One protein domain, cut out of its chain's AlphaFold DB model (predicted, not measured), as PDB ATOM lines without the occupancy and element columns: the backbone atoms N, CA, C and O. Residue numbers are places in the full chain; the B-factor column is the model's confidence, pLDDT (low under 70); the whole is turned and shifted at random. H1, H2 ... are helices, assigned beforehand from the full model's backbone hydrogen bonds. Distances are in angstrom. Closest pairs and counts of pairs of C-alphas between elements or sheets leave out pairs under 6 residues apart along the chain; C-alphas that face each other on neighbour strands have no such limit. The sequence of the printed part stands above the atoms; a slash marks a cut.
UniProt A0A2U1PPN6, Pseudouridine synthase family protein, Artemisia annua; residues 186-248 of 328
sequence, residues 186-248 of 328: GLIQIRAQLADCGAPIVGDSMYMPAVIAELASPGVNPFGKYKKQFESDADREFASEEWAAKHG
ATOM      1  N   GLY A 186      43.273  20.032  22.197       61.19
ATOM      2  CA  GLY A 186      42.151  19.179  21.784       61.19
ATOM      3  C   GLY A 186      40.921  19.925  21.251       61.19
ATOM      4  O   GLY A 186      40.209  19.397  20.405       61.19
ATOM      5  N   LEU A 187      40.651  21.156  21.703       61.00
ATOM      6  CA  LEU A 187      39.402  21.847  21.339       61.00
ATOM      7  C   LEU A 187      39.422  22.345  19.885       61.00
ATOM      8  O   LEU A 187      38.393  22.369  19.211       61.00
ATOM      9  N   ILE A 188      40.609  22.700  19.392       79.12
ATOM     10  CA  ILE A 188      40.825  23.150  18.012       79.12
ATOM     11  C   ILE A 188      40.598  21.997  17.020       79.12
ATOM     12  O   ILE A 188      40.110  22.227  15.917       79.12
ATOM     13  N   GLN A 189      40.854  20.747  17.429       86.69
ATOM     14  CA  GLN A 189      40.722  19.579  16.551       86.69
ATOM     15  C   GLN A 189      39.275  19.331  16.110       86.69
ATOM     16  O   GLN A 189      39.035  19.126  14.924       86.69
ATOM     17  N   ILE A 190      38.305  19.404  17.027       87.94
ATOM     18  CA  ILE A 190      36.887  19.158  16.702       87.94
ATOM     19  C   ILE A 190      36.349  20.238  15.754       87.94
ATOM     20  O   ILE A 190      35.639  19.932  14.798       87.94
ATOM     21  N   ARG A 191      36.717  21.505  15.994       89.12
ATOM     22  CA  ARG A 191      36.309  22.642  15.154       89.12
ATOM     23  C   ARG A 191      36.829  22.501  13.725       89.12
ATOM     24  O   ARG A 191      36.049  22.613  12.784       89.12
ATOM     25  N   ALA A 192      38.116  22.185  13.576       85.69
ATOM     26  CA  ALA A 192      38.739  21.972  12.274       85.69
ATOM     27  C   ALA A 192      38.122  20.778  11.524       85.69
ATOM     28  O   ALA A 192      37.810  20.892  10.345       85.69
ATOM     29  N   GLN A 193      37.870  19.659  12.213       89.38
ATOM     30  CA  GLN A 193      37.266  18.470  11.599       89.38
ATOM     31  C   GLN A 193      35.845  18.727  11.084       89.38
ATOM     32  O   GLN A 193      35.508  18.331   9.972       89.38
ATOM     33  N   LEU A 194      35.011  19.413  11.868       87.56
ATOM     34  CA  LEU A 194      33.654  19.771  11.450       87.56
ATOM     35  C   LEU A 194      33.656  20.751  10.270       87.56
ATOM     36  O   LEU A 194      32.835  20.628   9.358       87.56
ATOM     37  N   ALA A 195      34.608  21.684  10.254       88.25
ATOM     38  CA  ALA A 195      34.807  22.592   9.134       88.25
ATOM     39  C   ALA A 195      35.229  21.857   7.852       88.25
ATOM     40  O   ALA A 195      34.654  22.110   6.795       88.25
ATOM     41  N   ASP A 196      36.156  20.899   7.946       84.19
ATOM     42  CA  ASP A 196      36.581  20.056   6.819       84.19
ATOM     43  C   ASP A 196      35.429  19.201   6.262       84.19
ATOM     44  O   ASP A 196      35.381  18.915   5.064       84.19
ATOM     45  N   CYS A 197      34.460  18.832   7.106       88.00
ATOM     46  CA  CYS A 197      33.221  18.173   6.686       88.00
ATOM     47  C   CYS A 197      32.191  19.127   6.048       88.00
ATOM     48  O   CYS A 197      31.102  18.682   5.688       88.00
ATOM     49  N   GLY A 198      32.491  20.422   5.916       87.44
ATOM     50  CA  GLY A 198      31.558  21.422   5.398       87.44
ATOM     51  C   GLY A 198      30.437  21.795   6.379       87.44
ATOM     52  O   GLY A 198      29.450  22.405   5.973       87.44
ATOM     53  N   ALA A 199      30.574  21.440   7.660       91.56
ATOM     54  CA  ALA A 199      29.570  21.645   8.702       91.56
ATOM     55  C   ALA A 199      30.167  22.398   9.911       91.56
ATOM     56  O   ALA A 199      30.245  21.839  11.007       91.56
ATOM     57  N   PRO A 200      30.616  23.657   9.743       90.81
ATOM     58  CA  PRO A 200      31.225  24.432  10.815       90.81
ATOM     59  C   PRO A 200      30.214  24.682  11.937       90.81
ATOM     60  O   PRO A 200      29.008  24.809  11.708       90.81
ATOM     61  N   ILE A 201      30.712  24.795  13.164       90.69
ATOM     62  CA  ILE A 201      29.869  25.086  14.325       90.69
ATOM     63  C   ILE A 201      29.295  26.501  14.192       90.69
ATOM     64  O   ILE A 201      29.987  27.443  13.810       90.69
ATOM     65  N   VAL A 202      28.018  26.665  14.536       83.44
ATOM     66  CA  VAL A 202      27.368  27.980  14.540       83.44
ATOM     67  C   VAL A 202      28.067  28.896  15.548       83.44
ATOM     68  O   VAL A 202      28.243  28.542  16.716       83.44
ATOM     69  N   GLY A 203      28.466  30.082  15.086       84.62
ATOM     70  CA  GLY A 203      29.249  31.029  15.883       84.62
ATOM     71  C   GLY A 203      30.757  30.769  15.856       84.62
ATOM     72  O   GLY A 203      31.492  31.478  16.535       84.62
ATOM     73  N   ASP A 204      31.238  29.792  15.078       85.69
ATOM     74  CA  ASP A 204      32.667  29.612  14.820       85.69
ATOM     75  C   ASP A 204      33.180  30.692  13.859       85.69
ATOM     76  O   ASP A 204      33.195  30.532  12.642       85.69
ATOM     77  N   SER A 205      33.602  31.813  14.426       82.38
ATOM     78  CA  SER A 205      34.131  32.985  13.727       82.38
ATOM     79  C   SER A 205      35.321  32.693  12.806       82.38
ATOM     80  O   SER A 205      35.523  33.418  11.833       82.38
ATOM     81  N   MET A 206      36.086  31.635  13.081       82.50
ATOM     82  CA  MET A 206      37.293  31.290  12.330       82.50
ATOM     83  C   MET A 206      36.983  30.369  11.147       82.50
ATOM     84  O   MET A 206      37.440  30.610  10.032       82.50
ATOM     85  N   TYR A 207      36.189  29.318  11.373       84.00
ATOM     86  CA  TYR A 207      35.954  28.281  10.367       84.00
ATOM     87  C   TYR A 207      34.644  28.460   9.589       84.00
ATOM     88  O   TYR A 207      34.554  28.033   8.438       84.00
ATOM     89  N   MET A 208      33.629  29.112  10.166       86.81
ATOM     90  CA  MET A 208      32.335  29.309   9.506       86.81
ATOM     91  C   MET A 208      32.441  30.156   8.229       86.81
ATOM     92  O   MET A 208      31.915  29.714   7.205       86.81
ATOM     93  N   PRO A 209      33.153  31.304   8.208       82.88
ATOM     94  CA  PRO A 209      33.318  32.073   6.977       82.88
ATOM     95  C   PRO A 209      34.084  31.294   5.907       82.88
ATOM     96  O   PRO A 209      33.699  31.335   4.745       82.88
ATOM     97  N   ALA A 210      35.111  30.531   6.299       82.75
ATOM     98  CA  ALA A 210      35.914  29.729   5.379       82.75
ATOM     99  C   ALA A 210      35.082  28.654   4.665       82.75
ATOM    100  O   ALA A 210      35.222  28.462   3.458       82.75
ATOM    101  N   VAL A 211      34.189  27.978   5.392       86.19
ATOM    102  CA  VAL A 211      33.308  26.968   4.794       86.19
ATOM    103  C   VAL A 211      32.226  27.611   3.933       86.19
ATOM    104  O   VAL A 211      31.967  27.129   2.835       86.19
ATOM    105  N   ILE A 212      31.612  28.712   4.380       84.81
ATOM    106  CA  ILE A 212      30.614  29.430   3.572       84.81
ATOM    107  C   ILE A 212      31.247  29.939   2.272       84.81
ATOM    108  O   ILE A 212      30.631  29.826   1.215       84.81
ATOM    109  N   ALA A 213      32.478  30.450   2.336       83.00
ATOM    110  CA  ALA A 213      33.246  30.873   1.171       83.00
ATOM    111  C   ALA A 213      33.450  29.731   0.178       83.00
ATOM    112  O   ALA A 213      33.202  29.903  -1.010       83.00
ATOM    113  N   GLU A 214      33.866  28.567   0.674       83.31
ATOM    114  CA  GLU A 214      34.119  27.395  -0.159       83.31
ATOM    115  C   GLU A 214      32.827  26.838  -0.773       83.31
ATOM    116  O   GLU A 214      32.817  26.438  -1.934       83.31
ATOM    117  N   LEU A 215      31.720  26.860  -0.023       84.62
ATOM    118  CA  LEU A 215      30.400  26.454  -0.513       84.62
ATOM    119  C   LEU A 215      29.842  27.429  -1.560       84.62
ATOM    120  O   LEU A 215      29.228  26.998  -2.533       84.62
ATOM    121  N   ALA A 216      30.037  28.736  -1.364       84.62
ATOM    122  CA  ALA A 216      29.545  29.772  -2.269       84.62
ATOM    123  C   ALA A 216      30.432  29.943  -3.511       84.62
ATOM    124  O   ALA A 216      29.954  30.340  -4.572       84.62
ATOM    125  N   SER A 217      31.737  29.712  -3.384       82.62
ATOM    126  CA  SER A 217      32.724  29.908  -4.445       82.62
ATOM    127  C   SER A 217      33.874  28.907  -4.287       82.62
ATOM    128  O   SER A 217      34.913  29.242  -3.709       82.62
ATOM    129  N   PRO A 218      33.710  27.682  -4.820       80.31
ATOM    130  CA  PRO A 218      34.730  26.644  -4.733       80.31
ATOM    131  C   PRO A 218      36.079  27.138  -5.273       80.31
ATOM    132  O   PRO A 218      36.146  27.710  -6.364       80.31
ATOM    133  N   GLY A 219      37.159  26.925  -4.514       79.56
ATOM    134  CA  GLY A 219      38.521  27.302  -4.918       79.56
ATOM    135  C   GLY A 219      38.918  28.764  -4.672       79.56
ATOM    136  O   GLY A 219      40.001  29.175  -5.095       79.56
ATOM    137  N   VAL A 220      38.080  29.555  -3.990       77.00
ATOM    138  CA  VAL A 220      38.468  30.885  -3.478       77.00
ATOM    139  C   VAL A 220      39.274  30.768  -2.186       77.00
ATOM    140  O   VAL A 220      40.094  31.636  -1.904       77.00
ATOM    141  N   ASN A 221      39.095  29.693  -1.413       77.50
ATOM    142  CA  ASN A 221      39.872  29.471  -0.201       77.50
ATOM    143  C   ASN A 221      41.312  29.032  -0.547       77.50
ATOM    144  O   ASN A 221      41.508  27.905  -1.020       77.50
ATOM    145  N   PRO A 222      42.347  29.842  -0.248       74.19
ATOM    146  CA  PRO A 222      43.738  29.465  -0.513       74.19
ATOM    147  C   PRO A 222      44.209  28.275   0.347       74.19
ATOM    148  O   PRO A 222      45.231  27.648   0.055       74.19
ATOM    149  N   PHE A 223      43.461  27.924   1.398       75.19
ATOM    150  CA  PHE A 223      43.761  26.825   2.313       75.19
ATOM    151  C   PHE A 223      42.912  25.570   2.078       75.19
ATOM    152  O   PHE A 223      43.242  24.528   2.645       75.19
ATOM    153  N   GLY A 224      41.881  25.639   1.229       75.75
ATOM    154  CA  GLY A 224      40.937  24.544   0.992       75.75
ATOM    155  C   GLY A 224      41.546  23.340   0.269       75.75
ATOM    156  O   GLY A 224      42.697  23.353  -0.151       75.75
ATOM    157  N   LYS A 225      40.774  22.267   0.086       69.94
ATOM    158  CA  LYS A 225      41.215  21.088  -0.688       69.94
ATOM    159  C   LYS A 225      41.377  21.399  -2.183       69.94
ATOM    160  O   LYS A 225      42.201  20.784  -2.854       69.94
ATOM    161  N   TYR A 226      40.627  22.380  -2.682       68.56
ATOM    162  CA  TYR A 226      40.630  22.834  -4.073       68.56
ATOM    163  C   TYR A 226      41.531  24.057  -4.274       68.56
ATOM    164  O   TYR A 226      41.144  25.004  -4.956       68.56
ATOM    165  N   LYS A 227      42.724  24.060  -3.655       71.44
ATOM    166  CA  LYS A 227      43.655  25.193  -3.755       71.44
ATOM    167  C   LYS A 227      43.891  25.526  -5.219       71.44
ATOM    168  O   LYS A 227      44.362  24.676  -5.978       71.44
ATOM    169  N   LYS A 228      43.623  26.775  -5.596       78.12
ATOM    170  CA  LYS A 228      44.224  27.332  -6.803       78.12
ATOM    171  C   LYS A 228      45.737  27.176  -6.683       78.12
ATOM    172  O   LYS A 228      46.325  27.511  -5.654       78.12
ATOM    173  N   GLN A 229      46.355  26.620  -7.719       81.31
ATOM    174  CA  GLN A 229      47.802  26.678  -7.845       81.31
ATOM    175  C   GLN A 229      48.154  28.133  -8.157       81.31
ATOM    176  O   GLN A 229      47.688  28.677  -9.155       81.31
ATOM    177  N   PHE A 230      48.900  28.769  -7.259       84.44
ATOM    178  CA  PHE A 230      49.426  30.113  -7.468       84.44
ATOM    179  C   PHE A 230      50.768  29.995  -8.190       84.44
ATOM    180  O   PHE A 230      51.597  29.168  -7.805       84.44
ATOM    181  N   GLU A 231      50.973  30.791  -9.239       89.00
ATOM    182  CA  GLU A 231      52.226  30.791 -10.006       89.00
ATOM    183  C   GLU A 231      53.358  31.496  -9.243       89.00
ATOM    184  O   GLU A 231      54.531  31.176  -9.441       89.00
ATOM    185  N   SER A 232      53.016  32.407  -8.323       93.44
ATOM    186  CA  SER A 232      53.969  33.121  -7.475       93.44
ATOM    187  C   SER A 232      53.520  33.209  -6.008       93.44
ATOM    188  O   SER A 232      52.331  33.144  -5.685       93.44
ATOM    189  N   ASP A 233      54.484  33.390  -5.098       88.25
ATOM    190  CA  ASP A 233      54.195  33.662  -3.682       88.25
ATOM    191  C   ASP A 233      53.430  34.988  -3.493       88.25
ATOM    192  O   ASP A 233      52.618  35.089  -2.574       88.25
ATOM    193  N   ALA A 234      53.633  35.966  -4.385       91.50
ATOM    194  CA  ALA A 234      52.930  37.249  -4.361       91.50
ATOM    195  C   ALA A 234      51.431  37.088  -4.673       91.50
ATOM    196  O   ALA A 234      50.595  37.686  -3.998       91.50
ATOM    197  N   ASP A 235      51.076  36.220  -5.627       88.69
ATOM    198  CA  ASP A 235      49.670  35.923  -5.938       88.69
ATOM    199  C   ASP A 235      48.972  35.222  -4.768       88.69
ATOM    200  O   ASP A 235      47.790  35.454  -4.510       88.69
ATOM    201  N   ARG A 236      49.707  34.381  -4.024       84.62
ATOM    202  CA  ARG A 236      49.190  33.734  -2.812       84.62
ATOM    203  C   ARG A 236      48.917  34.757  -1.711       84.62
ATOM    204  O   ARG A 236      47.891  34.655  -1.040       84.62
ATOM    205  N   GLU A 237      49.826  35.707  -1.506       87.44
ATOM    206  CA  GLU A 237      49.660  36.773  -0.515       87.44
ATOM    207  C   GLU A 237      48.469  37.668  -0.878       87.44
ATOM    208  O   GLU A 237      47.564  37.836  -0.058       87.44
ATOM    209  N   PHE A 238      48.368  38.095  -2.138       88.19
ATOM    210  CA  PHE A 238      47.233  38.875  -2.630       88.19
ATOM    211  C   PHE A 238      45.895  38.136  -2.477       88.19
ATOM    212  O   PHE A 238      44.918  38.700  -1.984       88.19
ATOM    213  N   ALA A 239      45.841  36.846  -2.823       85.50
ATOM    214  CA  ALA A 239      44.640  36.036  -2.633       85.50
ATOM    215  C   ALA A 239      44.267  35.876  -1.150       85.50
ATOM    216  O   ALA A 239      43.085  35.799  -0.820       85.50
ATOM    217  N   SER A 240      45.254  35.842  -0.247       81.12
ATOM    218  CA  SER A 240      45.006  35.792   1.196       81.12
ATOM    219  C   SER A 240      44.446  37.111   1.739       81.12
ATOM    220  O   SER A 240      43.521  37.085   2.552       81.12
ATOM    221  N   GLU A 241      44.929  38.252   1.240       85.25
ATOM    222  CA  GLU A 241      44.397  39.576   1.575       85.25
ATOM    223  C   GLU A 241      42.979  39.766   1.031       85.25
ATOM    224  O   GLU A 241      42.096  40.226   1.755       85.25
ATOM    225  N   GLU A 242      42.725  39.354  -0.214       85.00
ATOM    226  CA  GLU A 242      41.394  39.398  -0.824       85.00
ATOM    227  C   GLU A 242      40.403  38.495  -0.070       85.00
ATOM    228  O   GLU A 242      39.263  38.890   0.198       85.00
ATOM    229  N   TRP A 243      40.847  37.295   0.317       80.00
ATOM    230  CA  TRP A 243      40.069  36.366   1.134       80.00
ATOM    231  C   TRP A 243      39.736  36.976   2.505       80.00
ATOM    232  O   TRP A 243      38.574  36.974   2.916       80.00
ATOM    233  N   ALA A 244      40.713  37.589   3.179       78.19
ATOM    234  CA  ALA A 244      40.494  38.274   4.452       78.19
ATOM    235  C   ALA A 244      39.545  39.482   4.311       78.19
ATOM    236  O   ALA A 244      38.668  39.687   5.154       78.19
ATOM    237  N   ALA A 245      39.670  40.257   3.229       82.62
ATOM    238  CA  ALA A 245      38.813  41.407   2.953       82.62
ATOM    239  C   ALA A 245      37.351  41.000   2.703       82.62
ATOM    240  O   ALA A 245      36.436  41.686   3.162       82.62
ATOM    241  N   LYS A 246      37.120  39.873   2.015       73.88
ATOM    242  CA  LYS A 246      35.775  39.346   1.729       73.88
ATOM    243  C   LYS A 246      35.085  38.735   2.946       73.88
ATOM    244  O   LYS A 246      33.863  38.821   3.047       73.88
ATOM    245  N   HIS A 247      35.837  38.113   3.852       71.06
ATOM    246  CA  HIS A 247      35.260  37.385   4.989       71.06
ATOM    247  C   HIS A 247      35.234  38.175   6.300       71.06
ATOM    248  O   HIS A 247      34.518  37.784   7.222       71.06
ATOM    249  N   GLY A 248      35.899  39.332   6.343       63.81
ATOM    250  CA  GLY A 248      35.836  40.265   7.463       63.81
ATOM    251  C   GLY A 248      36.583  39.784   8.711       63.81
ATOM    252  O   GLY A 248      37.096  38.670   8.785       63.81
TER     253      GLY A 248
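This is residues 186 to 248 of the 328 residues of the protein "Pseudouridine synthase family protein" of Artemisia annua (UniProt A0A2U1PPN6). Three helices are set out one after another in an elongated shape with few contacts between them: H3, the longest, lies at one end, H2 in the middle and H1 at the other end. H1 and H2 run nearly the same way, offset along their length, while H3 folds back from the far end so that its last residue comes to H2. A long stretch with no named element, residues 217 to 232, leads from H2 out to where H3 begins. The printed part has 63 residues with three named helices, in the order H1, H2, H3, and no named strand; the class is all helix. It is compact, with a radius of gyration of the C-alphas of 12.2 A and spans of 34 by 22 by 20 A.

H3, residues 233 to 247, touches H2, residues 208 to 216, with residue 247 alone, and only just, with 3 pairs of C-alphas within 8 A. The closest C-alphas, of Pro 209 and His 247, are 6.0 A apart. Their lines are about perpendicular, at 77 degrees. H2 and H1, residues 187 to 196, only just touch, also with 3 pairs of C-alphas within 8 A. Their closest C-alphas, of Ala 195 and Val 211, are 6.3 A apart. They run the same way at a shallow tilt of 8 degrees. H1 and H3 are apart. In H2 and H3 every O i to N i+4 pair is within hydrogen-bond range; in H1 it is 5 of 6.

H3 runs 21.2 A from C-alpha 233 at (54.195, 33.662, -3.682) to C-alpha 247 at (35.260, 37.385, 4.989). H2 is 12.1 A long from first to last C-alpha. H1 is 14.9 A long and begins with C-alpha 187 at (39.402, 21.847, 21.339).

The two C-alphas farthest apart, of Gly 186 and Glu 231, are 35.3 A apart. The printed part has no cut. The links H1 to H2, with 11 residues, and H2 to H3, with 16, are both long. The mean pLDDT of the printed part is 82.3; residues 186 to 187, 225 to 226 and 248 are under 70.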